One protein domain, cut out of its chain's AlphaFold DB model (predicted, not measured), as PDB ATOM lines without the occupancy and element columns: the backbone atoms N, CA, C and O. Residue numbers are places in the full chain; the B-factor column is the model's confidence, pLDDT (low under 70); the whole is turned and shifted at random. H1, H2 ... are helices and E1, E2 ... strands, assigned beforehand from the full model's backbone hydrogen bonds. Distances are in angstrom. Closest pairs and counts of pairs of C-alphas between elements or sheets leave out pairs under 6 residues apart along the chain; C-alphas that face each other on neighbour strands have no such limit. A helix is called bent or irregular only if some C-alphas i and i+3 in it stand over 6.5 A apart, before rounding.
ATOM      1  N   SER A 198      37.277  11.632 -25.097       85.81
ATOM      2  CA  SER A 198      35.920  11.606 -24.540       85.81
ATOM      3  C   SER A 198      34.989  10.719 -25.365       85.81
ATOM      4  O   SER A 198      34.216   9.942 -24.800       85.81
ATOM      5  N   ILE A 199      35.115  10.776 -26.692       84.69
ATOM      6  CA  ILE A 199      34.361   9.936 -27.626       84.69
ATOM      7  C   ILE A 199      34.687   8.454 -27.388       84.69
ATOM      8  O   ILE A 199      33.774   7.642 -27.233       84.69
ATOM      9  N   ILE A 200      35.973   8.100 -27.272       77.94
ATOM     10  CA  ILE A 200      36.407   6.729 -26.976       77.94
ATOM     11  C   ILE A 200      35.872   6.276 -25.616       77.94
ATOM     12  O   ILE A 200      35.307   5.190 -25.527       77.94
ATOM     13  N   ASN A 201      35.957   7.102 -24.570       79.38
ATOM     14  CA  ASN A 201      35.402   6.751 -23.257       79.38
ATOM     15  C   ASN A 201      33.885   6.522 -23.306       79.38
ATOM     16  O   ASN A 201      33.384   5.545 -22.749       79.38
ATOM     17  N   SER A 202      33.153   7.385 -24.012       84.75
ATOM     18  CA  SER A 202      31.705   7.242 -24.205       84.75
ATOM     19  C   SER A 202      31.362   5.945 -24.930       84.75
ATOM     20  O   SER A 202      30.395   5.262 -24.588       84.75
ATOM     21  N   LEU A 203      32.195   5.566 -25.894       79.75
ATOM     22  CA  LEU A 203      32.049   4.323 -26.624       79.75
ATOM     23  C   LEU A 203      32.360   3.092 -25.760       79.75
ATOM     24  O   LEU A 203      31.634   2.101 -25.823       79.75
ATOM     25  N   LEU A 204      33.374   3.166 -24.893       75.75
ATOM     26  CA  LEU A 204      33.693   2.103 -23.935       75.75
ATOM     27  C   LEU A 204      32.548   1.852 -22.942       75.75
ATOM     28  O   LEU A 204      32.267   0.697 -22.617       75.75
ATOM     29  N   LEU A 205      31.848   2.902 -22.507       83.12
ATOM     30  CA  LEU A 205      30.657   2.776 -21.658       83.12
ATOM     31  C   LEU A 205      29.497   2.076 -22.382       83.12
ATOM     32  O   LEU A 205      28.725   1.351 -21.757       83.12
ATOM     33  N   GLN A 206      29.397   2.242 -23.702       83.81
ATOM     34  CA  GLN A 206      28.351   1.640 -24.536       83.81
ATOM     35  C   GLN A 206      28.759   0.289 -25.149       83.81
ATOM     36  O   GLN A 206      28.012  -0.267 -25.954       83.81
ATOM     37  N   ARG A 207      29.905  -0.288 -24.754       79.62
ATOM     38  CA  ARG A 207      30.473  -1.497 -25.381       79.62
ATOM     39  C   ARG A 207      29.513  -2.688 -25.444       79.62
ATOM     40  O   ARG A 207      29.541  -3.455 -26.398       79.62
ATOM     41  N   ASN A 208      28.657  -2.853 -24.434       82.88
ATOM     42  CA  ASN A 208      27.745  -3.996 -24.351       82.88
ATOM     43  C   ASN A 208      26.636  -3.926 -25.414       82.88
ATOM     44  O   ASN A 208      26.058  -4.955 -25.759       82.88
ATOM     45  N   SER A 209      26.393  -2.735 -25.964       82.69
ATOM     46  CA  SER A 209      25.434  -2.474 -27.037       82.69
ATOM     47  C   SER A 209      26.034  -2.645 -28.437       82.69
ATOM     48  O   SER A 209      25.325  -2.473 -29.425       82.69
ATOM     49  N   LEU A 210      27.333  -2.955 -28.547       79.12
ATOM     50  CA  LEU A 210      27.991  -3.218 -29.827       79.12
ATOM     51  C   LEU A 210      27.670  -4.638 -30.343       79.12
ATOM     52  O   LEU A 210      27.500  -5.557 -29.534       79.12
ATOM     53  N   PRO A 211      27.655  -4.854 -31.671       80.31
ATOM     54  CA  PRO A 211      27.696  -6.188 -32.273       80.31
ATOM     55  C   PRO A 211      28.873  -7.022 -31.752       80.31
ATOM     56  O   PRO A 211      29.931  -6.477 -31.440       80.31
ATOM     57  N   ASP A 212      28.721  -8.344 -31.684       81.44
ATOM     58  CA  ASP A 212      29.708  -9.220 -31.031       81.44
ATOM     59  C   ASP A 212      31.087  -9.187 -31.709       81.44
ATOM     60  O   ASP A 212      32.110  -9.134 -31.027       81.44
ATOM     61  N   SER A 213      31.119  -9.072 -33.040       73.62
ATOM     62  CA  SER A 213      32.357  -8.881 -33.813       73.62
ATOM     63  C   SER A 213      33.114  -7.604 -33.433       73.62
ATOM     64  O   SER A 213      34.342  -7.553 -33.503       73.62
ATOM     65  N   LEU A 214      32.398  -6.563 -33.001       75.00
ATOM     66  CA  LEU A 214      33.004  -5.344 -32.482       75.00
ATOM     67  C   LEU A 214      33.389  -5.484 -31.024       75.00
ATOM     68  O   LEU A 214      34.464  -5.023 -30.656       75.00
ATOM     69  N   LYS A 215      32.562  -6.128 -30.198       81.44
ATOM     70  CA  LYS A 215      32.897  -6.380 -28.791       81.44
ATOM     71  C   LYS A 215      34.239  -7.092 -28.653       81.44
ATOM     72  O   LYS A 215      35.041  -6.684 -27.818       81.44
ATOM     73  N   GLU A 216      34.502  -8.096 -29.489       80.38
ATOM     74  CA  GLU A 216      35.781  -8.813 -29.509       80.38
ATOM     75  C   GLU A 216      36.948  -7.879 -29.867       80.38
ATOM     76  O   GLU A 216      37.922  -7.781 -29.119       80.38
ATOM     77  N   LYS A 217      36.813  -7.100 -30.951       75.19
ATOM     78  CA  LYS A 217      37.811  -6.092 -31.344       75.19
ATOM     79  C   LYS A 217      38.053  -5.054 -30.243       75.19
ATOM     80  O   LYS A 217      39.201  -4.727 -29.953       75.19
ATOM     81  N   PHE A 218      36.997  -4.592 -29.571       74.44
ATOM     82  CA  PHE A 218      37.086  -3.675 -28.433       74.44
ATOM     83  C   PHE A 218      37.738  -4.297 -27.200       74.44
ATOM     84  O   PHE A 218      38.510  -3.622 -26.521       74.44
ATOM     85  N   GLY A 219      37.486  -5.577 -26.929       76.69
ATOM     86  CA  GLY A 219      38.196  -6.334 -25.901       76.69
ATOM     87  C   GLY A 219      39.699  -6.381 -26.177       76.69
ATOM     88  O   GLY A 219      40.498  -6.069 -25.293       76.69
ATOM     89  N   ASN A 220      40.077  -6.659 -27.427       74.31
ATOM     90  CA  ASN A 220      41.473  -6.657 -27.860       74.31
ATOM     91  C   ASN A 220      42.107  -5.264 -27.718       74.31
ATOM     92  O   ASN A 220      43.209  -5.156 -27.175       74.31
ATOM     93  N   PHE A 221      41.398  -4.188 -28.087       73.69
ATOM     94  CA  PHE A 221      41.861  -2.813 -27.855       73.69
ATOM     95  C   PHE A 221      42.122  -2.530 -26.372       73.69
ATOM     96  O   PHE A 221      43.194  -2.044 -26.020       73.69
ATOM     97  N   LEU A 222      41.175  -2.868 -25.492       74.06
ATOM     98  CA  LEU A 222      41.318  -2.662 -24.049       74.06
ATOM     99  C   LEU A 222      42.493  -3.454 -23.466       74.06
ATOM    100  O   LEU A 222      43.215  -2.934 -22.618       74.06
ATOM    101  N   SER A 223      42.718  -4.679 -23.944       75.19
ATOM    102  CA  SER A 223      43.868  -5.491 -23.535       75.19
ATOM    103  C   SER A 223      45.202  -4.863 -23.959       75.19
ATOM    104  O   SER A 223      46.152  -4.849 -23.176       75.19
ATOM    105  N   ALA A 224      45.262  -4.250 -25.147       70.12
ATOM    106  CA  ALA A 224      46.453  -3.554 -25.630       70.12
ATOM    107  C   ALA A 224      46.775  -2.303 -24.793       70.12
ATOM    108  O   ALA A 224      47.943  -1.975 -24.596       70.12
ATOM    109  N   LEU A 225      45.756  -1.637 -24.239       70.25
ATOM    110  CA  LEU A 225      45.940  -0.498 -23.333       70.25
ATOM    111  C   LEU A 225      46.493  -0.903 -21.955       70.25
ATOM    112  O   LEU A 225      47.075  -0.062 -21.274       70.25
ATOM    113  N   GLN A 226      46.368  -2.172 -21.542       70.44
ATOM    114  CA  GLN A 226      46.931  -2.662 -20.273       70.44
ATOM    115  C   GLN A 226      48.456  -2.852 -20.322       70.44
ATOM    116  O   GLN A 226      49.104  -2.867 -19.277       70.44
ATOM    117  N   ARG A 227      49.040  -3.004 -21.519       70.06
ATOM    118  CA  ARG A 227      50.494  -3.087 -21.749       70.06
ATOM    119  C   ARG A 227      50.877  -2.164 -22.904       70.06
ATOM    120  O   ARG A 227      51.101  -2.638 -24.020       70.06
ATOM    121  N   PRO A 228      50.901  -0.849 -22.659       69.62
ATOM    122  CA  PRO A 228      51.011   0.125 -23.725       69.62
ATOM    123  C   PRO A 228      52.394   0.090 -24.366       69.62
ATOM    124  O   PRO A 228      53.380   0.519 -23.778       69.62
ATOM    125  N   VAL A 229      52.449  -0.400 -25.601       80.38
ATOM    126  CA  VAL A 229      53.580  -0.185 -26.504       80.38
ATOM    127  C   VAL A 229      53.121   0.810 -27.560       80.38
ATOM    128  O   VAL A 229      52.052   0.623 -28.150       80.38
ATOM    129  N   PHE A 230      53.912   1.860 -27.797       82.38
ATOM    130  CA  PHE A 230      53.566   2.942 -28.723       82.38
ATOM    131  C   PHE A 230      53.108   2.418 -30.089       82.38
ATOM    132  O   PHE A 230      52.047   2.804 -30.571       82.38
ATOM    133  N   SER A 231      53.851   1.475 -30.677       81.19
ATOM    134  CA  SER A 231      53.533   0.884 -31.983       81.19
ATOM    135  C   SER A 231      52.155   0.218 -32.028       81.19
ATOM    136  O   SER A 231      51.417   0.397 -33.001       81.19
ATOM    137  N   SER A 232      51.776  -0.507 -30.973       80.88
ATOM    138  CA  SER A 232      50.463  -1.145 -30.855       80.88
ATOM    139  C   SER A 232      49.360  -0.096 -30.763       80.88
ATOM    140  O   SER A 232      48.387  -0.160 -31.510       80.88
ATOM    141  N   ILE A 233      49.523   0.910 -29.900       82.19
ATOM    142  CA  ILE A 233      48.528   1.977 -29.734       82.19
ATOM    143  C   ILE A 233      48.383   2.768 -31.041       82.19
ATOM    144  O   ILE A 233      47.265   2.995 -31.505       82.19
ATOM    145  N   PHE A 234      49.499   3.126 -31.676       85.56
ATOM    146  CA  PHE A 234      49.528   3.815 -32.960       85.56
ATOM    147  C   PHE A 234      48.800   3.018 -34.046       85.56
ATOM    148  O   PHE A 234      47.942   3.556 -34.738       85.56
ATOM    149  N   SER A 235      49.072   1.718 -34.158       83.62
ATOM    150  CA  SER A 235      48.453   0.863 -35.176       83.62
ATOM    151  C   SER A 235      46.934   0.746 -35.022       83.62
ATOM    152  O   SER A 235      46.228   0.633 -36.025       83.62
ATOM    153  N   LEU A 236      46.425   0.789 -33.789       82.56
ATOM    154  CA  LEU A 236      45.000   0.614 -33.491       82.56
ATOM    155  C   LEU A 236      44.222   1.934 -33.556       82.56
ATOM    156  O   LEU A 236      43.089   1.951 -34.034       82.56
ATOM    157  N   PHE A 237      44.829   3.029 -33.090       82.00
ATOM    158  CA  PHE A 237      44.158   4.313 -32.869       82.00
ATOM    159  C   PHE A 237      44.645   5.448 -33.776       82.00
ATOM    160  O   PHE A 237      44.126   6.558 -33.666       82.00
ATOM    161  N   SER A 238      45.606   5.211 -34.674       84.81
ATOM    162  CA  SER A 238      45.993   6.215 -35.664       84.81
ATOM    163  C   SER A 238      45.168   6.061 -36.947       84.81
ATOM    164  O   SER A 238      45.160   4.991 -37.551       84.81
ATOM    165  N   PRO A 239      44.528   7.125 -37.453       81.31
ATOM    166  CA  PRO A 239      43.895   7.106 -38.770       81.31
ATOM    167  C   PRO A 239      44.904   6.892 -39.915       81.31
ATOM    168  O   PRO A 239      44.517   6.541 -41.026       81.31
ATOM    169  N   ASN A 240      46.207   7.036 -39.651       83.44
ATOM    170  CA  ASN A 240      47.265   6.730 -40.615       83.44
ATOM    171  C   ASN A 240      47.380   5.239 -40.939       83.44
ATOM    172  O   ASN A 240      47.961   4.893 -41.963       83.44
ATOM    173  N   THR A 241      46.847   4.355 -40.096       81.31
ATOM    174  CA  THR A 241      46.888   2.898 -40.288       81.31
ATOM    175  C   THR A 241      45.541   2.321 -40.717       81.31
ATOM    176  O   THR A 241      45.284   1.135 -40.541       81.31
ATOM    177  N   PHE A 242      44.691   3.142 -41.341       78.25
ATOM    178  CA  PHE A 242      43.339   2.774 -41.774       78.25
ATOM    179  C   PHE A 242      43.268   1.562 -42.730       78.25
ATOM    180  O   PHE A 242      42.232   0.918 -42.851       78.25
ATOM    181  N   THR A 243      44.345   1.189 -43.418       73.88
ATOM    182  CA  THR A 243      44.349  -0.027 -44.250       73.88
ATOM    183  C   THR A 243      44.447  -1.325 -43.440       73.88
ATOM    184  O   THR A 243      44.347  -2.404 -44.014       73.88
ATOM    185  N   ASN A 244      44.652  -1.244 -42.124       78.50
ATOM    186  CA  ASN A 244      44.650  -2.391 -41.228       78.50
ATOM    187  C   ASN A 244      43.221  -2.667 -40.732       78.50
ATOM    188  O   ASN A 244      42.628  -1.822 -40.070       78.50
ATOM    189  N   ASP A 245      42.682  -3.864 -40.966       75.88
ATOM    190  CA  ASP A 245      41.337  -4.247 -40.502       75.88
ATOM    191  C   ASP A 245      41.192  -4.264 -38.972       75.88
ATOM    192  O   ASP A 245      40.073  -4.225 -38.447       75.88
ATOM    193  N   ALA A 246      42.312  -4.322 -38.247       77.06
ATOM    194  CA  ALA A 246      42.347  -4.170 -36.800       77.06
ATOM    195  C   ALA A 246      42.258  -2.702 -36.353       77.06
ATOM    196  O   ALA A 246      42.039  -2.448 -35.177       77.06
ATOM    197  N   ASN A 247      42.408  -1.725 -37.250       86.75
ATOM    198  CA  ASN A 247      42.301  -0.313 -36.913       86.75
ATOM    199  C   ASN A 247      40.856   0.068 -36.545       86.75
ATOM    200  O   ASN A 247      39.877  -0.426 -37.122       86.75
ATOM    201  N   ILE A 248      40.719   0.970 -35.572       83.75
ATOM    202  CA  ILE A 248      39.417   1.368 -35.040       83.75
ATOM    203  C   ILE A 248      38.557   2.108 -36.079       83.75
ATOM    204  O   ILE A 248      37.348   1.893 -36.149       83.75
ATOM    205  N   PHE A 249      39.168   2.917 -36.945       87.56
ATOM    206  CA  PHE A 249      38.459   3.690 -37.966       87.56
ATOM    207  C   PHE A 249      37.910   2.793 -39.076       87.56
ATOM    208  O   PHE A 249      36.757   2.944 -39.476       87.56
ATOM    209  N   SER A 250      38.695   1.815 -39.530       86.94
ATOM    210  CA  SER A 250      38.274   0.805 -40.516       86.94
ATOM    211  C   SER A 250      37.141  -0.043 -39.962       86.94
ATOM    212  O   SER A 250      36.138  -0.296 -40.627       86.94
ATOM    213  N   THR A 251      37.260  -0.402 -38.687       85.44
ATOM    214  CA  THR A 251      36.237  -1.133 -37.950       85.44
ATOM    215  C   THR A 251      34.917  -0.353 -37.876       85.44
ATOM    216  O   THR A 251      33.859  -0.925 -38.147       85.44
ATOM    217  N   PHE A 252      34.954   0.951 -37.587       87.06
ATOM    218  CA  PHE A 252      33.750   1.787 -37.579       87.06
ATOM    219  C   PHE A 252      33.175   2.063 -38.961       87.06
ATOM    220  O   PHE A 252      31.954   2.117 -39.105       87.06
ATOM    221  N   LEU A 253      34.016   2.203 -39.984       88.06
ATOM    222  CA  LEU A 253      33.522   2.355 -41.346       88.06
ATOM    223  C   LEU A 253      32.755   1.102 -41.779       88.06
ATOM    224  O   LEU A 253      31.654   1.207 -42.313       88.06
ATOM    225  N   ASN A 254      33.301  -0.078 -41.481       85.50
ATOM    226  CA  ASN A 254      32.635  -1.347 -41.756       85.50
ATOM    227  C   ASN A 254      31.319  -1.461 -40.978       85.50
ATOM    228  O   ASN A 254      30.308  -1.842 -41.561       85.50
ATOM    229  N   LEU A 255      31.297  -1.051 -39.703       83.88
ATOM    230  CA  LEU A 255      30.070  -0.991 -38.903       83.88
ATOM    231  C   LEU A 255      29.005  -0.079 -39.520       83.88
ATOM    232  O   LEU A 255      27.829  -0.420 -39.515       83.88
ATOM    233  N   ARG A 256      29.382   1.088 -40.042       86.50
ATOM    234  CA  ARG A 256      28.416   2.002 -40.667       86.50
ATOM    235  C   ARG A 256      27.773   1.404 -41.922       86.50
ATOM    236  O   ARG A 256      26.652   1.765 -42.263       86.50
ATOM    237  N   ASN A 257      28.472   0.479 -42.579       83.56
ATOM    238  CA  ASN A 257      28.055  -0.128 -43.839       83.56
ATOM    239  C   ASN A 257      27.308  -1.465 -43.679       83.56
ATOM    240  O   ASN A 257      26.877  -2.024 -44.688       83.56
ATOM    241  N   ILE A 258      27.140  -1.999 -42.459       81.69
ATOM    242  CA  ILE A 258      26.337  -3.217 -42.256       81.69
ATOM    243  C   ILE A 258      24.829  -2.903 -42.190       81.69
ATOM    244  O   ILE A 258      24.447  -1.851 -41.670       81.69
ATOM    245  N   PRO A 259      23.948  -3.818 -42.644       76.75
ATOM    246  CA  PRO A 259      22.491  -3.623 -42.597       76.75
ATOM    247  C   PRO A 259      21.959  -3.306 -41.187       76.75
ATOM    248  O   PRO A 259      21.100  -2.437 -41.004       76.75
ATOM    249  N   ASP A 260      22.552  -3.947 -40.179       75.38
ATOM    250  CA  ASP A 260      22.161  -3.830 -38.774       75.38
ATOM    251  C   ASP A 260      22.560  -2.490 -38.145       75.38
ATOM    252  O   ASP A 260      22.157  -2.198 -37.018       75.38
ATOM    253  N   TYR A 261      23.289  -1.621 -38.855       82.62
ATOM    254  CA  TYR A 261      23.627  -0.289 -38.352       82.62
ATOM    255  C   TYR A 261      22.367   0.492 -37.969       82.62
ATOM    256  O   TYR A 261      22.328   1.158 -36.938       82.62
ATOM    257  N   THR A 262      21.292   0.345 -38.749       81.31
ATOM    258  CA  THR A 262      19.993   0.983 -38.489       81.31
ATOM    259  C   THR A 262      19.335   0.529 -37.185       81.31
ATOM    260  O   THR A 262      18.545   1.285 -36.619       81.31
ATOM    261  N   SER A 263      19.708  -0.633 -36.653       83.12
ATOM    262  CA  SER A 263      19.206  -1.162 -35.380       83.12
ATOM    263  C   SER A 263      19.981  -0.659 -34.155       83.12
ATOM    264  O   SER A 263      19.505  -0.791 -33.028       83.12
ATOM    265  N   LEU A 264      21.153  -0.039 -34.354       84.75
ATOM    266  CA  LEU A 264      21.973   0.458 -33.250       84.75
ATOM    267  C   LEU A 264      21.291   1.614 -32.493       84.75
ATOM    268  O   LEU A 264      20.578   2.426 -33.107       84.75
ATOM    269  N   PRO A 265      21.562   1.756 -31.179       88.19
ATOM    270  CA  PRO A 265      21.124   2.911 -30.400       88.19
ATOM    271  C   PRO A 265      21.537   4.234 -31.051       88.19
ATOM    272  O   PRO A 265      22.650   4.363 -31.563       88.19
ATOM    273  N   ALA A 266      20.661   5.242 -30.994       89.19
ATOM    274  CA  ALA A 266      20.918   6.554 -31.597       89.19
ATOM    275  C   ALA A 266      22.209   7.209 -31.069       89.19
ATOM    276  O   ALA A 266      22.982   7.753 -31.853       89.19
ATOM    277  N   SER A 267      22.484   7.079 -29.767       87.81
ATOM    278  CA  SER A 267      23.716   7.572 -29.137       87.81
ATOM    279  C   SER A 267      24.976   6.933 -29.724       87.81
ATOM    280  O   SER A 267      25.982   7.606 -29.915       87.81
ATOM    281  N   LEU A 268      24.924   5.636 -30.033       85.44
ATOM    282  CA  LEU A 268      26.056   4.913 -30.598       85.44
ATOM    283  C   LEU A 268      26.273   5.298 -32.063       85.44
ATOM    284  O   LEU A 268      27.412   5.503 -32.475       85.44
ATOM    285  N   LYS A 269      25.190   5.439 -32.837       89.00
ATOM    286  CA  LYS A 269      25.268   5.931 -34.220       89.00
ATOM    287  C   LYS A 269      25.928   7.304 -34.277       89.00
ATOM    288  O   LYS A 269      26.860   7.485 -35.051       89.00
ATOM    289  N   GLN A 270      25.510   8.213 -33.394       90.19
ATOM    290  CA  GLN A 270      26.085   9.550 -33.288       90.19
ATOM    291  C   GLN A 270      27.594   9.508 -33.009       90.19
ATOM    292  O   GLN A 270      28.344  10.192 -33.698       90.19
ATOM    293  N   LEU A 271      28.051   8.673 -32.068       88.25
ATOM    294  CA  LEU A 271      29.486   8.513 -31.790       88.25
ATOM    295  C   LEU A 271      30.249   7.982 -33.012       88.25
ATOM    296  O   LEU A 271      31.323   8.479 -33.335       88.25
ATOM    297  N   VAL A 272      29.698   6.986 -33.710       88.12
ATOM    298  CA  VAL A 272      30.311   6.424 -34.926       88.12
ATOM    299  C   VAL A 272      30.409   7.480 -36.028       88.12
ATOM    300  O   VAL A 272      31.459   7.615 -36.656       88.12
ATOM    301  N   ASP A 273      29.347   8.253 -36.243       89.25
ATOM    302  CA  ASP A 273      29.320   9.320 -37.244       89.25
ATOM    303  C   ASP A 273      30.287  10.460 -36.893       89.25
ATOM    304  O   ASP A 273      30.959  10.984 -37.781       89.25
ATOM    305  N   GLU A 274      30.426  10.809 -35.612       90.69
ATOM    306  CA  GLU A 274      31.388  11.808 -35.137       90.69
ATOM    307  C   GLU A 274      32.836  11.363 -35.395       90.69
ATOM    308  O   GLU A 274      33.625  12.124 -35.963       90.69
ATOM    309  N   ILE A 275      33.164  10.098 -35.094       89.12
ATOM    310  CA  ILE A 275      34.485   9.513 -35.379       89.12
ATOM    311  C   ILE A 275      34.780   9.519 -36.877       89.12
ATOM    312  O   ILE A 275      35.863   9.928 -37.301       89.12
ATOM    313  N   LEU A 276      33.826   9.074 -37.696       89.75
ATOM    314  CA  LEU A 276      34.014   8.997 -39.143       89.75
ATOM    315  C   LEU A 276      34.056  10.380 -39.801       89.75
ATOM    316  O   LEU A 276      34.768  10.555 -40.792       89.75
ATOM    317  N   SER A 277      33.345  11.367 -39.256       91.00
ATOM    318  CA  SER A 277      33.417  12.765 -39.688       91.00
ATOM    319  C   SER A 277      34.800  13.361 -39.410       91.00
ATOM    320  O   SER A 277      35.432  13.897 -40.325       91.00
ATOM    321  N   GLY A 278      35.321  13.198 -38.188       91.56
ATOM    322  CA  GLY A 278      36.672  13.639 -37.828       91.56
ATOM    323  C   GLY A 278      37.762  12.941 -38.647       91.56
ATOM    324  O   GLY A 278      38.674  13.585 -39.171       91.56
ATOM    325  N   PHE A 279      37.613  11.633 -38.866       90.69
ATOM    326  CA  PHE A 279      38.489  10.864 -39.749       90.69
ATOM    327  C   PHE A 279      38.443  11.351 -41.201       90.69
ATOM    328  O   PHE A 279      39.484  11.498 -41.841       90.69
ATOM    329  N   SER A 280      37.252  11.648 -41.722       92.38
ATOM    330  CA  SER A 280      37.092  12.194 -43.072       92.38
ATOM    331  C   SER A 280      37.790  13.546 -43.204       92.38
ATOM    332  O   SER A 280      38.459  13.791 -44.205       92.38
ATOM    333  N   ALA A 281      37.701  14.404 -42.186       94.00
ATOM    334  CA  ALA A 281      38.395  15.686 -42.171       94.00
ATOM    335  C   ALA A 281      39.922  15.527 -42.218       94.00
ATOM    336  O   ALA A 281      40.590  16.139 -43.057       94.00
ATOM    337  N   PHE A 282      40.460  14.635 -41.386       92.38
ATOM    338  CA  PHE A 282      41.870  14.255 -41.414       92.38
ATOM    339  C   PHE A 282      42.303  13.713 -42.788       92.38
ATOM    340  O   PHE A 282      43.336  14.120 -43.328       92.38
ATOM    341  N   TRP A 283      41.491  12.838 -43.391       92.56
ATOM    342  CA  TRP A 283      41.748  12.260 -44.711       92.56
ATOM    343  C   TRP A 283      41.819  13.326 -45.805       92.56
ATOM    344  O   TRP A 283      42.717  13.291 -46.649       92.56
ATOM    345  N   ILE A 284      40.894  14.291 -45.791       93.56
ATOM    346  CA  ILE A 284      40.855  15.397 -46.757       93.56
ATOM    347  C   ILE A 284      42.130  16.233 -46.653       93.56
ATOM    348  O   ILE A 284      42.773  16.485 -47.672       93.56
ATOM    349  N   LEU A 285      42.522  16.627 -45.439       92.56
ATOM    350  CA  LEU A 285      43.702  17.464 -45.215       92.56
ATOM    351  C   LEU A 285      44.987  16.762 -45.650       92.56
ATOM    352  O   LEU A 285      45.784  17.348 -46.382       92.56
ATOM    353  N   ASN A 286      45.167  15.490 -45.289       91.69
ATOM    354  CA  ASN A 286      46.335  14.730 -45.726       91.69
ATOM    355  C   ASN A 286      46.352  14.459 -47.229       91.69
ATOM    356  O   ASN A 286      47.408  14.569 -47.848       91.69
ATOM    357  N   SER A 287      45.198  14.188 -47.841       91.75
ATOM    358  CA  SER A 287      45.088  14.067 -49.301       91.75
ATOM    359  C   SER A 287      45.475  15.370 -50.003       91.75
ATOM    360  O   SER A 287      46.160  15.358 -51.022       91.75
ATOM    361  N   ALA A 288      45.103  16.514 -49.436       90.50
ATOM    362  CA  ALA A 288      45.486  17.812 -49.966       90.50
ATOM    363  C   ALA A 288      46.997  18.087 -49.805       90.50
ATOM    364  O   ALA A 288      47.653  18.577 -50.731       90.50
ATOM    365  N   LEU A 289      47.569  17.711 -48.657       88.94
ATOM    366  CA  LEU A 289      48.996  17.838 -48.367       88.94
ATOM    367  C   LEU A 289      49.861  17.018 -49.320       88.94
ATOM    368  O   LEU A 289      50.801  17.552 -49.898       88.94
ATOM    369  N   VAL A 290      49.533  15.748 -49.561       86.81
ATOM    370  CA  VAL A 290      50.394  14.876 -50.379       86.81
ATOM    371  C   VAL A 290      50.516  15.315 -51.846       86.81
ATOM    372  O   VAL A 290      51.478  14.926 -52.509       86.81
ATOM    373  N   HIS A 291      49.581  16.129 -52.354       84.38
ATOM    374  CA  HIS A 291      49.606  16.698 -53.716       84.38
ATOM    375  C   HIS A 291      50.332  18.039 -53.826       84.38
ATOM    376  O   HIS A 291      50.697  18.472 -54.925       84.38
ATOM    377  N   THR A 292      50.493  18.733 -52.706       81.81
ATOM    378  CA  THR A 292      51.029  20.099 -52.649       81.81
ATOM    379  C   THR A 292      52.430  20.096 -52.045       81.81
ATOM    380  O   THR A 292      53.317  20.797 -52.526       81.81
ATOM    381  N   ASN A 293      52.658  19.216 -51.073       82.69
ATOM    382  CA  ASN A 293      53.933  18.931 -50.450       82.69
ATOM    383  C   ASN A 293      54.027  17.437 -50.047       82.69
ATOM    384  O   ASN A 293      53.753  17.089 -48.900       82.69
ATOM    385  N   PRO A 294      54.490  16.536 -50.938       79.50
ATOM    386  CA  PRO A 294      54.560  15.087 -50.677       79.50
ATOM    387  C   PRO A 294      55.565  14.686 -49.585       79.50
ATOM    388  O   PRO A 294      55.698  13.506 -49.256       79.50
ATOM    389  N   SER A 295      56.322  15.647 -49.051       80.00
ATOM    390  CA  SER A 295      57.214  15.432 -47.913       80.00
ATOM    391  C   SER A 295      56.543  15.678 -46.564       80.00
ATOM    392  O   SER A 295      57.132  15.310 -45.553       80.00
ATOM    393  N   LEU A 296      55.347  16.273 -46.547       82.06
ATOM    394  CA  LEU A 296      54.631  16.695 -45.349       82.06
ATOM    395  C   LEU A 296      53.354  15.867 -45.157       82.06
ATOM    396  O   LEU A 296      52.660  15.542 -46.120       82.06
ATOM    397  N   MET A 297      53.041  15.539 -43.908       85.94
ATOM    398  CA  MET A 297      51.829  14.827 -43.513       85.94
ATOM    399  C   MET A 297      51.446  15.205 -42.084       85.94
ATOM    400  O   MET A 297      52.323  15.371 -41.241       85.94
ATOM    401  N   PHE A 298      50.150  15.287 -41.797       87.31
ATOM    402  CA  PHE A 298      49.661  15.262 -40.424       87.31
ATOM    403  C   PHE A 298      49.569  13.826 -39.936       87.31
ATOM    404  O   PHE A 298      48.962  12.974 -40.587       87.31
ATOM    405  N   VAL A 299      50.121  13.565 -38.760       86.75
ATOM    406  CA  VAL A 299      50.038  12.269 -38.103       86.75
ATOM    407  C   VAL A 299      49.319  12.452 -36.773       86.75
ATOM    408  O   VAL A 299      49.768  13.197 -35.910       86.75
ATOM    409  N   PHE A 300      48.189  11.769 -36.612       87.25
ATOM    410  CA  PHE A 300      47.522  11.632 -35.323       87.25
ATOM    411  C   PHE A 300      48.276  10.610 -34.485       87.25
ATOM    412  O   PHE A 300      48.427   9.449 -34.891       87.25
ATOM    413  N   VAL A 301      48.735  11.056 -33.325       86.94
ATOM    414  CA  VAL A 301      49.562  10.283 -32.408       86.94
ATOM    415  C   VAL A 301      48.764  10.018 -31.138       86.94
ATOM    416  O   VAL A 301      48.580  10.933 -30.331       86.94
ATOM    417  N   PRO A 302      48.266   8.788 -30.952       87.06
ATOM    418  CA  PRO A 302      47.701   8.375 -29.680       87.06
ATOM    419  C   PRO A 302      48.818   8.096 -28.663       87.06
ATOM    420  O   PRO A 302      49.827   7.477 -28.998       87.06
ATOM    421  N   PHE A 303      48.624   8.502 -27.411       84.38
ATOM    422  CA  PHE A 303      49.547   8.205 -26.313       84.38
ATOM    423  C   PHE A 303      48.799   7.996 -24.995       84.38
ATOM    424  O   PHE A 303      47.672   8.461 -24.825       84.38
ATOM    425  N   LEU A 304      49.415   7.278 -24.054       81.81
ATOM    426  CA  LEU A 304      48.870   7.122 -22.708       81.81
ATOM    427  C   LEU A 304      49.534   8.092 -21.735       81.81
ATOM    428  O   LEU A 304      50.756   8.188 -21.686       81.81
ATOM    429  N   PHE A 305      48.717   8.753 -20.923       82.12
ATOM    430  CA  PHE A 305      49.169   9.567 -19.801       82.12
ATOM    431  C   PHE A 305      48.202   9.377 -18.632       82.12
ATOM    432  O   PHE A 305      46.986   9.418 -18.829       82.12
ATOM    433  N   ASP A 306      48.732   9.075 -17.444       81.19
ATOM    434  CA  ASP A 306      47.958   8.749 -16.235       81.19
ATOM    435  C   ASP A 306      46.844   7.707 -16.463       81.19
ATOM    436  O   ASP A 306      45.714   7.836 -15.990       81.19
ATOM    437  N   GLY A 307      47.149   6.667 -17.247       75.50
ATOM    438  CA  GLY A 307      46.207   5.589 -17.572       75.50
ATOM    439  C   GLY A 307      45.071   5.991 -18.522       75.50
ATOM    440  O   GLY A 307      44.155   5.200 -18.741       75.50
ATOM    441  N   LYS A 308      45.118   7.196 -19.100       79.12
ATOM    442  CA  LYS A 308      44.128   7.700 -20.059       79.12
ATOM    443  C   LYS A 308      44.726   7.815 -21.454       79.12
ATOM    444  O   LYS A 308      45.876   8.222 -21.616       79.12
ATOM    445  N   LEU A 309      43.917   7.477 -22.455       80.94
ATOM    446  CA  LEU A 309      44.251   7.672 -23.859       80.94
ATOM    447  C   LEU A 309      44.092   9.141 -24.234       80.94
ATOM    448  O   LEU A 309      43.021   9.717 -24.065       80.94
ATOM    449  N   ASN A 310      45.165   9.717 -24.752       84.56
ATOM    450  CA  ASN A 310      45.254  11.084 -25.234       84.56
ATOM    451  C   ASN A 310      45.710  11.081 -26.693       84.56
ATOM    452  O   ASN A 310      46.198  10.069 -27.203       84.56
ATOM    453  N   TYR A 311      45.538  12.218 -27.359       85.69
ATOM    454  CA  TYR A 311      45.918  12.396 -28.753       85.69
ATOM    455  C   TYR A 311      46.626  13.726 -28.938       85.69
ATOM    456  O   TYR A 311      46.279  14.721 -28.308       85.69
ATOM    457  N   THR A 312      47.591  13.732 -29.847       84.69
ATOM    458  CA  THR A 312      48.175  14.949 -30.400       84.69
ATOM    459  C   THR A 312      48.273  14.823 -31.918       84.69
ATOM    460  O   THR A 312      48.192  13.720 -32.474       84.69
ATOM    461  N   ILE A 313      48.411  15.956 -32.597       84.50
ATOM    462  CA  ILE A 313      48.685  16.015 -34.028       84.50
ATOM    463  C   ILE A 313      50.129  16.463 -34.189       84.50
ATOM    464  O   ILE A 313      50.562  17.444 -33.583       84.50
ATOM    465  N   VAL A 314      50.870  15.742 -35.023       84.25
ATOM    466  CA  VAL A 314      52.211  16.154 -35.417       84.25
ATOM    467  C   VAL A 314      52.297  16.391 -36.906       84.25
ATOM    468  O   VAL A 314      51.716  15.660 -37.716       84.25
ATOM    469  N   ARG A 315      53.091  17.390 -37.271       83.25
ATOM    470  CA  ARG A 315      53.558  17.583 -38.634       83.25
ATOM    471  C   ARG A 315      54.790  16.729 -38.832       83.25
ATOM    472  O   ARG A 315      55.852  16.966 -38.263       83.25
ATOM    473  N   TYR A 316      54.622  15.719 -39.663       81.69
ATOM    474  CA  TYR A 316      55.671  14.810 -40.066       81.69
ATOM    475  C   TYR A 316      56.283  15.296 -41.377       81.69
ATOM    476  O   TYR A 316      55.589  15.384 -42.396       81.69
ATOM    477  N   LYS A 317      57.586  15.599 -41.359       83.12
ATOM    478  CA  LYS A 317      58.340  16.014 -42.544       83.12
ATOM    479  C   LYS A 317      59.448  15.022 -42.863       83.12
ATOM    480  O   LYS A 317      60.371  14.808 -42.082       83.12
ATOM    481  N   ARG A 318      59.409  14.472 -44.073       79.50
ATOM    482  CA  ARG A 318      60.426  13.552 -44.590       79.50
ATOM    483  C   ARG A 318      61.441  14.287 -45.460       79.50
ATOM    484  O   ARG A 318      61.081  14.882 -46.473       79.50
ATOM    485  N   ARG A 319      62.729  14.173 -45.140       81.12
ATOM    486  CA  ARG A 319      63.831  14.703 -45.961       81.12
ATOM    487  C   ARG A 319      64.739  13.578 -46.426       81.12
ATOM    488  O   ARG A 319      65.079  12.693 -45.653       81.12
ATOM    489  N   LYS A 320      65.165  13.614 -47.685       78.00
ATOM    490  CA  LYS A 320      66.188  12.694 -48.193       78.00
ATOM    491  C   LYS A 320      67.571  13.291 -47.930       78.00
ATOM    492  O   LYS A 320      67.835  14.411 -48.358       78.00
ATOM    493  N   ILE A 321      68.438  12.553 -47.241       78.06
ATOM    494  CA  ILE A 321      69.835  12.917 -46.975       78.06
ATOM    495  C   ILE A 321      70.716  11.788 -47.523       78.06
ATOM    496  O   ILE A 321      70.835  10.717 -46.929       78.06
ATOM    497  N   GLY A 322      71.302  12.012 -48.702       80.75
ATOM    498  CA  GLY A 322      72.038  10.976 -49.431       80.75
ATOM    499  C   GLY A 322      71.124   9.815 -49.842       80.75
ATOM    500  O   GLY A 322      70.149  10.012 -50.573       80.75
ATOM    501  N   THR A 323      71.436   8.605 -49.373       72.25
ATOM    502  CA  THR A 323      70.630   7.390 -49.590       72.25
ATOM    503  C   THR A 323      69.593   7.140 -48.495       72.25
ATOM    504  O   THR A 323      68.712   6.308 -48.691       72.25
ATOM    505  N   ARG A 324      69.664   7.860 -47.368       67.31
ATOM    506  CA  ARG A 324      68.770   7.679 -46.218       67.31
ATOM    507  C   ARG A 324      67.691   8.752 -46.178       67.31
ATOM    508  O   ARG A 324      67.856   9.855 -46.702       67.31
ATOM    509  N   TYR A 325      66.583   8.432 -45.526       69.44
ATOM    510  CA  TYR A 325      65.578   9.417 -45.152       69.44
ATOM    511  C   TYR A 325      65.794   9.825 -43.697       69.44
ATOM    512  O   TYR A 325      66.093   8.988 -42.852       69.44
ATOM    513  N   LYS A 326      65.672  11.122 -43.430       74.81
ATOM    514  CA  LYS A 326      65.567  11.692 -42.091       74.81
ATOM    515  C   LYS A 326      64.143  12.195 -41.897       74.81
ATOM    516  O   LYS A 326      63.538  12.733 -42.831       74.81
ATOM    517  N   TYR A 327      63.643  12.029 -40.685       73.19
ATOM    518  CA  TYR A 327      62.296  12.404 -40.299       73.19
ATOM    519  C   TYR A 327      62.375  13.501 -39.246       73.19
ATOM    520  O   TYR A 327      63.074  13.344 -38.247       73.19
ATOM    521  N   ASP A 328      61.699  14.616 -39.506       75.88
ATOM    522  CA  ASP A 328      61.525  15.696 -38.542       75.88
ATOM    523  C   ASP A 328      60.057  15.684 -38.083       75.88
ATOM    524  O   ASP A 328      59.145  15.564 -38.911       75.88
ATOM    525  N   VAL A 329      59.844  15.793 -36.773       73.25
ATOM    526  CA  VAL A 329      58.522  15.840 -36.140       73.25
ATOM    527  C   VAL A 329      58.381  17.182 -35.437       73.25
ATOM    528  O   VAL A 329      59.210  17.532 -34.599       73.25
ATOM    529  N   GLU A 330      57.327  17.916 -35.775       76.88
ATOM    530  CA  GLU A 330      56.928  19.149 -35.095       76.88
ATOM    531  C   GLU A 330      55.540  18.929 -34.486       76.88
ATOM    532  O   GLU A 330      54.622  18.484 -35.181       76.88
ATOM    533  N   PHE A 331      55.388  19.188 -33.189       71.44
ATOM    534  CA  PHE A 331      54.103  19.062 -32.508       71.44
ATOM    535  C   PHE A 331      53.273  20.329 -32.728       71.44
ATOM    536  O   PHE A 331      53.801  21.436 -32.665       71.44
ATOM    537  N   ASP A 332      51.975  20.173 -33.004       66.50
ATOM    538  CA  ASP A 332      51.072  21.327 -33.128       66.50
ATOM    539  C   ASP A 332      50.634  21.877 -31.750       66.50
ATOM    540  O   ASP A 332      50.193  23.024 -31.674       66.50
ATOM    541  N   ASP A 333      50.768  21.095 -30.668       69.62
ATOM    542  CA  ASP A 333      50.396  21.474 -29.293       69.62
ATOM    543  C   ASP A 333      51.463  21.019 -28.277       69.62
ATOM    544  O   ASP A 333      51.375  19.942 -27.676       69.62
ATOM    545  N   ASP A 334      52.503  21.845 -28.113       69.25
ATOM    546  CA  ASP A 334      53.603  21.602 -27.169       69.25
ATOM    547  C   ASP A 334      53.144  21.632 -25.699       69.25
ATOM    548  O   ASP A 334      53.749  20.980 -24.842       69.25
ATOM    549  N   GLU A 335      52.070  22.362 -25.377       72.12
ATOM    550  CA  GLU A 335      51.565  22.453 -24.006       72.12
ATOM    551  C   GLU A 335      50.875  21.159 -23.576       72.12
ATOM    552  O   GLU A 335      51.145  20.661 -22.478       72.12
ATOM    553  N   ALA A 336      50.046  20.572 -24.447       67.94
ATOM    554  CA  ALA A 336      49.343  19.323 -24.161       67.94
ATOM    555  C   ALA A 336      50.294  18.142 -23.927       67.94
ATOM    556  O   ALA A 336      50.002  17.253 -23.123       67.94
ATOM    557  N   ILE A 337      51.442  18.126 -24.607       74.69
ATOM    558  CA  ILE A 337      52.424  17.044 -24.487       74.69
ATOM    559  C   ILE A 337      53.496  17.319 -23.439       74.69
ATOM    560  O   ILE A 337      54.210  16.390 -23.088       74.69
ATOM    561  N   LYS A 338      53.624  18.542 -22.909       81.00
ATOM    562  CA  LYS A 338      54.677  18.933 -21.953       81.00
ATOM    563  C   LYS A 338      54.953  17.912 -20.830       81.00
ATOM    564  O   LYS A 338      56.129  17.712 -20.525       81.00
ATOM    565  N   PRO A 339      53.952  17.223 -20.239       79.25
ATOM    566  CA  PRO A 339      54.196  16.218 -19.197       79.25
ATOM    567  C   PRO A 339      54.944  14.962 -19.674       79.25
ATOM    568  O   PRO A 339      55.610  14.308 -18.877       79.25
ATOM    569  N   VAL A 340      54.829  14.613 -20.958       77.50
ATOM    570  CA  VAL A 340      55.382  13.383 -21.562       77.50
ATOM    571  C   VAL A 340      56.261  13.655 -22.783       77.50
ATOM    572  O   VAL A 340      56.751  12.715 -23.400       77.50
ATOM    573  N   GLY A 341      56.466  14.924 -23.136       77.94
ATOM    574  CA  GLY A 341      56.880  15.357 -24.468       77.94
ATOM    575  C   GLY A 341      58.204  14.758 -24.909       77.94
ATOM    576  O   GLY A 341      58.281  14.230 -26.007       77.94
ATOM    577  N   GLU A 342      59.214  14.750 -24.038       80.69
ATOM    578  CA  GLU A 342      60.528  14.169 -24.349       80.69
ATOM    579  C   GLU A 342      60.479  12.644 -24.511       80.69
ATOM    580  O   GLU A 342      61.062  12.099 -25.447       80.69
ATOM    581  N   ALA A 343      59.752  11.942 -23.635       83.38
ATOM    582  CA  ALA A 343      59.612  10.488 -23.718       83.38
ATOM    583  C   ALA A 343      58.815  10.079 -24.966       83.38
ATOM    584  O   ALA A 343      59.261   9.231 -25.734       83.38
ATOM    585  N   LEU A 344      57.685  10.744 -25.216       82.25
ATOM    586  CA  LEU A 344      56.854  10.520 -26.395       82.25
ATOM    587  C   LEU A 344      57.611  10.858 -27.683       82.25
ATOM    588  O   LEU A 344      57.562  10.098 -28.643       82.25
ATOM    589  N   LYS A 345      58.342  11.977 -27.704       81.00
ATOM    590  CA  LYS A 345      59.175  12.367 -28.843       81.00
ATOM    591  C   LYS A 345      60.232  11.311 -29.131       81.00
ATOM    592  O   LYS A 345      60.384  10.934 -30.287       81.00
ATOM    593  N   LYS A 346      60.904  10.792 -28.102       83.31
ATOM    594  CA  LYS A 346      61.872   9.705 -28.258       83.31
ATOM    595  C   LYS A 346      61.218   8.433 -28.811       83.31
ATOM    596  O   LYS A 346      61.719   7.891 -29.791       83.31
ATOM    597  N   ASP A 347      60.088   8.000 -28.253       84.62
ATOM    598  CA  ASP A 347      59.349   6.825 -28.739       84.62
ATOM    599  C   ASP A 347      58.921   6.991 -30.205       84.62
ATOM    600  O   ASP A 347      59.005   6.058 -31.004       84.62
ATOM    601  N   MET A 348      58.495   8.198 -30.583       81.50
ATOM    602  CA  MET A 348      58.132   8.538 -31.955       81.50
ATOM    603  C   MET A 348      59.342   8.573 -32.887       81.50
ATOM    604  O   MET A 348      59.258   8.076 -34.006       81.50
ATOM    605  N   GLU A 349      60.462   9.149 -32.454       79.69
ATOM    606  CA  GLU A 349      61.710   9.149 -33.214       79.69
ATOM    607  C   GLU A 349      62.200   7.716 -33.439       79.69
ATOM    608  O   GLU A 349      62.525   7.358 -34.569       79.69
ATOM    609  N   GLU A 350      62.194   6.863 -32.413       84.25
ATOM    610  CA  GLU A 350      62.522   5.440 -32.539       84.25
ATOM    611  C   GLU A 350      61.546   4.716 -33.477       84.25
ATOM    612  O   GLU A 350      61.972   3.988 -34.379       84.25
ATOM    613  N   PHE A 351      60.242   4.968 -33.332       83.56
ATOM    614  CA  PHE A 351      59.212   4.386 -34.188       83.56
ATOM    615  C   PHE A 351      59.373   4.807 -35.652       83.56
ATOM    616  O   PHE A 351      59.322   3.948 -36.527       83.56
ATOM    617  N   PHE A 352      59.591   6.093 -35.941       77.00
ATOM    618  CA  PHE A 352      59.723   6.606 -37.308       77.00
ATOM    619  C   PHE A 352      61.091   6.329 -37.938       77.00
ATOM    620  O   PHE A 352      61.185   6.294 -39.163       77.00
ATOM    621  N   ASN A 353      62.142   6.124 -37.140       77.25
ATOM    622  CA  ASN A 353      63.456   5.719 -37.642       77.25
ATOM    623  C   ASN A 353      63.533   4.220 -37.966       77.25
ATOM    624  O   ASN A 353      64.432   3.807 -38.699       77.25
ATOM    625  N   ASN A 354      62.602   3.408 -37.460       84.69
ATOM    626  CA  ASN A 354      62.460   2.016 -37.870       84.69
ATOM    627  C   ASN A 354      61.970   1.933 -39.333       84.69
ATOM    628  O   ASN A 354      60.951   2.528 -39.689       84.69
ATOM    629  N   GLU A 355      62.690   1.188 -40.178       78.25
ATOM    630  CA  GLU A 355      62.411   1.111 -41.619       78.25
ATOM    631  C   GLU A 355      61.021   0.541 -41.942       78.25
ATOM    632  O   GLU A 355      60.345   1.079 -42.821       78.25
ATOM    633  N   ASP A 356      60.551  -0.473 -41.211       80.44
ATOM    634  CA  ASP A 356      59.246  -1.102 -41.455       80.44
ATOM    635  C   ASP A 356      58.096  -0.129 -41.152       80.44
ATOM    636  O   ASP A 356      57.152   0.024 -41.935       80.44
ATOM    637  N   ASN A 357      58.201   0.606 -40.043       78.81
ATOM    638  CA  ASN A 357      57.212   1.614 -39.648       78.81
ATOM    639  C   ASN A 357      57.240   2.840 -40.572       78.81
ATOM    640  O   ASN A 357      56.192   3.378 -40.945       78.81
ATOM    641  N   ALA A 358      58.429   3.274 -40.994       75.12
ATOM    642  CA  ALA A 358      58.570   4.338 -41.979       75.12
ATOM    643  C   ALA A 358      57.954   3.941 -43.330       75.12
ATOM    644  O   ALA A 358      57.268   4.745 -43.973       75.12
ATOM    645  N   GLN A 359      58.151   2.686 -43.742       78.75
ATOM    646  CA  GLN A 359      57.538   2.128 -44.941       78.75
ATOM    647  C   GLN A 359      56.011   2.080 -44.815       78.75
ATOM    648  O   GLN A 359      55.314   2.387 -45.786       78.75
ATOM    649  N   HIS A 360      55.479   1.771 -43.629       78.19
ATOM    650  CA  HIS A 360      54.044   1.836 -43.368       78.19
ATOM    651  C   HIS A 360      53.495   3.251 -43.602       78.19
ATOM    652  O   HIS A 360      52.549   3.421 -44.368       78.19
ATOM    653  N   LEU A 361      54.086   4.286 -42.997       78.56
ATOM    654  CA  LEU A 361      53.630   5.669 -43.200       78.56
ATOM    655  C   LEU A 361      53.738   6.098 -44.654       78.56
ATOM    656  O   LEU A 361      52.835   6.748 -45.172       78.56
ATOM    657  N   PHE A 362      54.811   5.696 -45.334       79.44
ATOM    658  CA  PHE A 362      54.962   5.943 -46.760       79.44
ATOM    659  C   PHE A 362      53.848   5.294 -47.590       79.44
ATOM    660  O   PHE A 362      53.335   5.920 -48.521       79.44
ATOM    661  N   ASN A 363      53.438   4.074 -47.242       83.25
ATOM    662  CA  ASN A 363      52.293   3.420 -47.868       83.25
ATOM    663  C   ASN A 363      50.997   4.197 -47.595       83.25
ATOM    664  O   ASN A 363      50.216   4.386 -48.526       83.25
ATOM    665  N   SER A 364      50.807   4.741 -46.389       83.00
ATOM    666  CA  SER A 364      49.680   5.632 -46.079       83.00
ATOM    667  C   SER A 364      49.701   6.905 -46.935       83.00
ATOM    668  O   SER A 364      48.676   7.269 -47.506       83.00
ATOM    669  N   GLN A 365      50.868   7.544 -47.124       83.62
ATOM    670  CA  GLN A 365      51.008   8.696 -48.036       83.62
ATOM    671  C   GLN A 365      50.580   8.340 -49.460       83.62
ATOM    672  O   GLN A 365      49.845   9.092 -50.103       83.62
ATOM    673  N   ARG A 366      51.030   7.179 -49.950       85.06
ATOM    674  CA  ARG A 366      50.652   6.668 -51.270       85.06
ATOM    675  C   ARG A 366      49.162   6.384 -51.364       85.06
ATOM    676  O   ARG A 366      48.597   6.598 -52.429       85.06
ATOM    677  N   GLU A 367      48.529   5.924 -50.293       85.62
ATOM    678  CA  GLU A 367      47.092   5.672 -50.302       85.62
ATOM    679  C   GLU A 367      46.296   6.973 -50.414       85.62
ATOM    680  O   GLU A 367      45.427   7.070 -51.277       85.62
ATOM    681  N   TYR A 368      46.667   8.025 -49.674       89.12
ATOM    682  CA  TYR A 368      46.064   9.348 -49.876       89.12
ATOM    683  C   TYR A 368      46.252   9.842 -51.315       89.12
ATOM    684  O   TYR A 368      45.311  10.355 -51.917       89.12
ATOM    685  N   GLN A 369      47.437   9.636 -51.904       86.25
ATOM    686  CA  GLN A 369      47.701   9.980 -53.306       86.25
ATOM    687  C   GLN A 369      46.892   9.136 -54.295       86.25
ATOM    688  O   GLN A 369      46.502   9.647 -55.334       86.25
ATOM    689  N   ARG A 370      46.637   7.856 -54.015       87.31
ATOM    690  CA  ARG A 370      45.815   6.986 -54.875       87.31
ATOM    691  C   ARG A 370      44.345   7.370 -54.824       87.31
ATOM    692  O   ARG A 370      43.676   7.363 -55.853       87.31
ATOM    693  N   GLN A 371      43.861   7.721 -53.637       85.62
ATOM    694  CA  GLN A 371      42.474   8.120 -53.404       85.62
ATOM    695  C   GLN A 371      42.228   9.599 -53.717       85.62
ATOM    696  O   GLN A 371      41.156  10.123 -53.432       85.62
ATOM    697  N   SER A 372      43.187  10.303 -54.319       89.88
ATOM    698  CA  SER A 372      42.977  11.678 -54.752       89.88
ATOM    699  C   SER A 372      43.688  11.993 -56.060       89.88
ATOM    700  O   SER A 372      44.766  11.499 -56.359       89.88
ATOM    701  N   ARG A 373      43.085  12.856 -56.870       90.88
ATOM    702  CA  ARG A 373      43.625  13.277 -58.158       90.88
ATOM    703  C   ARG A 373      43.740  14.787 -58.187       90.88
ATOM    704  O   ARG A 373      42.761  15.496 -57.965       90.88
ATOM    705  N   LYS A 374      44.927  15.275 -58.534       87.94
ATOM    706  CA  LYS A 374      45.122  16.676 -58.887       87.94
ATOM    707  C   LYS A 374      44.733  16.903 -60.346       87.94
ATOM    708  O   LYS A 374      45.218  16.220 -61.245       87.94
ATOM    709  N   GLU A 375      43.861  17.870 -60.559       89.31
ATOM    710  CA  GLU A 375      43.499  18.426 -61.859       89.31
ATOM    711  C   GLU A 375      44.008  19.874 -61.946       89.31
ATOM    712  O   GLU A 375      44.546  20.412 -60.977       89.31
ATOM    713  N   SER A 376      43.858  20.517 -63.106       84.12
ATOM    714  CA  SER A 376      44.473  21.821 -63.398       84.12
ATOM    715  C   SER A 376      44.164  22.906 -62.357       84.12
ATOM    716  O   SER A 376      45.033  23.709 -62.041       84.12
ATOM    717  N   ASN A 377      42.946  22.926 -61.808       89.44
ATOM    718  CA  ASN A 377      42.471  23.947 -60.868       89.44
ATOM    719  C   ASN A 377      41.818  23.372 -59.599       89.44
ATOM    720  O   ASN A 377      41.174  24.106 -58.849       89.44
ATOM    721  N   ARG A 378      41.934  22.062 -59.356       92.94
ATOM    722  CA  ARG A 378      41.284  21.403 -58.215       92.94
ATOM    723  C   ARG A 378      41.966  20.100 -57.815       92.94
ATOM    724  O   ARG A 378      42.668  19.487 -58.612       92.94
ATOM    725  N   ILE A 379      41.712  19.657 -56.592       92.75
ATOM    726  CA  ILE A 379      42.044  18.325 -56.088       92.75
ATOM    727  C   ILE A 379      40.726  17.599 -55.831       92.75
ATOM    728  O   ILE A 379      39.895  18.071 -55.058       92.75
ATOM    729  N   VAL A 380      40.534  16.459 -56.488       94.38
ATOM    730  CA  VAL A 380      39.398  15.560 -56.268       94.38
ATOM    731  C   VAL A 380      39.842  14.483 -55.290       94.38
ATOM    732  O   VAL A 380      40.803  13.773 -55.563       94.38
ATOM    733  N   ILE A 381      39.170  14.364 -54.154       94.75
ATOM    734  CA  ILE A 381      39.507  13.444 -53.066       94.75
ATOM    735  C   ILE A 381      38.347  12.471 -52.902       94.75
ATOM    736  O   ILE A 381      37.219  12.884 -52.644       94.75
ATOM    737  N   LYS A 382      38.625  11.180 -53.038       92.88
ATOM    738  CA  LYS A 382      37.707  10.104 -52.690       92.88
ATOM    739  C   LYS A 382      37.960   9.708 -51.239       92.88
ATOM    740  O   LYS A 382      39.081   9.381 -50.855       92.88
ATOM    741  N   LEU A 383      36.916   9.770 -50.427       90.00
ATOM    742  CA  LEU A 383      36.956   9.331 -49.041       90.00
ATOM    743  C   LEU A 383      36.807   7.808 -48.964       90.00
ATOM    744  O   LEU A 383      36.200   7.205 -49.855       90.00
ATOM    745  N   PRO A 384      37.272   7.174 -47.874       84.19
ATOM    746  CA  PRO A 384      37.045   5.748 -47.641       84.19
ATOM    747  C   PRO A 384      35.559   5.356 -47.629       84.19
ATOM    748  O   PRO A 384      35.204   4.253 -48.028       84.19
ATOM    749  N   SER A 385      34.669   6.286 -47.268       81.62
ATOM    750  CA  SER A 385      33.209   6.140 -47.358       81.62
ATOM    751  C   SER A 385      32.649   6.176 -48.788       81.62
ATOM    752  O   SER A 385      31.437   6.129 -48.968       81.62
ATOM    753  N   SER A 386      33.501   6.272 -49.812       84.31
ATOM    754  CA  SER A 386      33.155   6.504 -51.225       84.31
ATOM    755  C   SER A 386      32.584   7.886 -51.557       84.31
ATOM    756  O   SER A 386      32.328   8.170 -52.727       84.31
ATOM    757  N   GLU A 387      32.441   8.772 -50.574       89.19
ATOM    758  CA  GLU A 387      32.090  10.169 -50.814       89.19
ATOM    759  C   GLU A 387      33.228  10.909 -51.535       89.19
ATOM    760  O   GLU A 387      34.410  10.644 -51.312       89.19
ATOM    761  N   VAL A 388      32.875  11.855 -52.408       92.12
ATOM    762  CA  VAL A 388      33.840  12.668 -53.155       92.12
ATOM    763  C   VAL A 388      33.850  14.096 -52.621       92.12
ATOM    764  O   VAL A 388      32.808  14.720 -52.408       92.12
ATOM    765  N   ARG A 389      35.051  14.634 -52.429       94.19
ATOM    766  CA  ARG A 389      35.322  16.016 -52.028       94.19
ATOM    767  C   ARG A 389      36.180  16.700 -53.077       94.19
ATOM    768  O   ARG A 389      37.040  16.077 -53.689       94.19
ATOM    769  N   ILE A 390      35.937  17.986 -53.291       93.56
ATOM    770  CA  ILE A 390      36.669  18.782 -54.276       93.56
ATOM    771  C   ILE A 390      37.222  20.011 -53.570       93.56
ATOM    772  O   ILE A 390      36.462  20.812 -53.035       93.56
ATOM    773  N   LEU A 391      38.543  20.163 -53.597       94.12
ATOM    774  CA  LEU A 391      39.231  21.360 -53.126       94.12
ATOM    775  C   LEU A 391      39.685  22.174 -54.331       94.12
ATOM    776  O   LEU A 391      40.274  21.621 -55.259       94.12
ATOM    777  N   LYS A 392      39.426  23.479 -54.336       93.19
ATOM    778  CA  LYS A 392      39.901  24.370 -55.398       93.19
ATOM    779  C   LYS A 392      41.353  24.759 -55.147       93.19
ATOM    780  O   LYS A 392      41.743  25.023 -54.013       93.19
ATOM    781  N   LEU A 393      42.149  24.782 -56.209       90.81
ATOM    782  CA  LEU A 393      43.512  25.302 -56.164       90.81
ATOM    783  C   LEU A 393      43.492  26.804 -56.428       90.81
ATOM    784  O   LEU A 393      42.692  27.284 -57.234       90.81
TER     785      LEU A 393
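What this domain is: This is residues 198 to 393 of the 408 residues of an uncharacterized protein of Bacteroidetes/Chlorobi group bacterium MS-B_bin-24 (UniProt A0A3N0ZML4). A long helix, H6, runs through the domain: H1 and H4 pack on its first half, while its last half is covered on one side by the small sheet E4 E5 E6. From the end of H6 the chain folds back into a larger, strongly twisted sheet, E1 E2 E3, with H3, H8 and H9 packed on it, and H2 makes a helical hairpin with H3. The printed part has 196 residues with nine named helices and six named strands, in the order H1 H2 H3 H4 H5 H6 E1 E2 E3 H7 H8 H9 E4 E5 E6. Both sheets are antiparallel, in the orders E1 E2 E3 and E4 E5 E6, and the class is mixed, helices and strands. The whole is compact, with a radius of gyration of the C-alphas of 17.5 A and spans of 53 by 43 by 29 A.

Where its parts are: H1, residues 198 to 205, begins at C-alpha 198 (35.920, 11.606, -24.540). H2 is residues 212 to 226, 21.3 A long, H3 residues 230 to 237 and H4 residues 248 to 256. H5, residues 259 to 263, is irregular, but only just: C-alphas 259 and 262 are 6.7 A apart. H6, residues 266 to 292, is 39.2 A long and ends at C-alpha 292 (51.029, 20.099, -52.649). E1 is residues 296 to 305, 27.1 A; E2 is residues 308 to 321, 37.6 A, and bends by 53 degrees at residue 313; E3 is residues 324 to 331, 23.1 A. H7 is residues 334 to 337, H8 residues 341 to 353, 17.6 A, and H9 residues 355 to 370, 22.0 A. E4 is residues 372 to 375, E5 residues 378 to 382 and E6 residues 388 to 392, ending at C-alpha 392 (39.901, 24.370, -55.398).

How they stand to each other: H3 and H6 are the hubs, touching three helices each. H6 touches H1 with residues 268 to 275 alone, at a steep tilt of 39 degrees, opposite ways, the C-alphas of Ile 199 and Leu 271 being closest at 6.6 A. It touches H4 at Phe 252 and Val 272, C-alphas 6.4 A apart, and H9 about perpendicular, 88 degrees, at Ser 287 and Tyr 368, C-alphas 4.9 A apart. H6 is on the sheet E4 E5 E6 at a height of 10.2 A, two layers, a helix on one face of a sheet. That sheet and E1 E2 E3 are each a meander, each strand the antiparallel neighbour of the one before. Within hydrogen-bond range are N 299 and O 314 at 2.8 A, N 317 and O 328 at 2.9 A, N 373 and O 380 at 2.8 A, and N 381 and O 389 at 2.8 A. H8 and H9 are on one face of E1 E2 E3, again two layers, and only just touch, only at the corner, with 3 pairs of C-alphas within 8 A. H3 lies over E1 at a height of 7.1 A, across the strands at 74 degrees on the local plane. H3 touches H2 at a shallow tilt of 26 degrees, opposite ways, with C-alphas 224 and 232 closest at 7.0 A. H7 only grazes that sheet, and H5 is close to but not clearly touching H6, with C-alphas 261 and 269 closest at 7.6 A. Every O i to N i+4 pair is within hydrogen-bond range in H1, H3, H4, H8 and H9; H2 has 10 of 11, H6 22 of 23 and H5 0 of 1, with 1 of its 2 O i to N i+3 pairs within range, and H7 is too short for an O i to N i+4 pair.

The domain as a whole: The C-alphas of Ser 263 and Gly 322 are the two farthest apart, at 56.0 A. The printed part has no cut, and no link is long. Mean pLDDT of the printed part is 82.6; residues 228, 324 to 325, 332 to 334 and 336 are under 70.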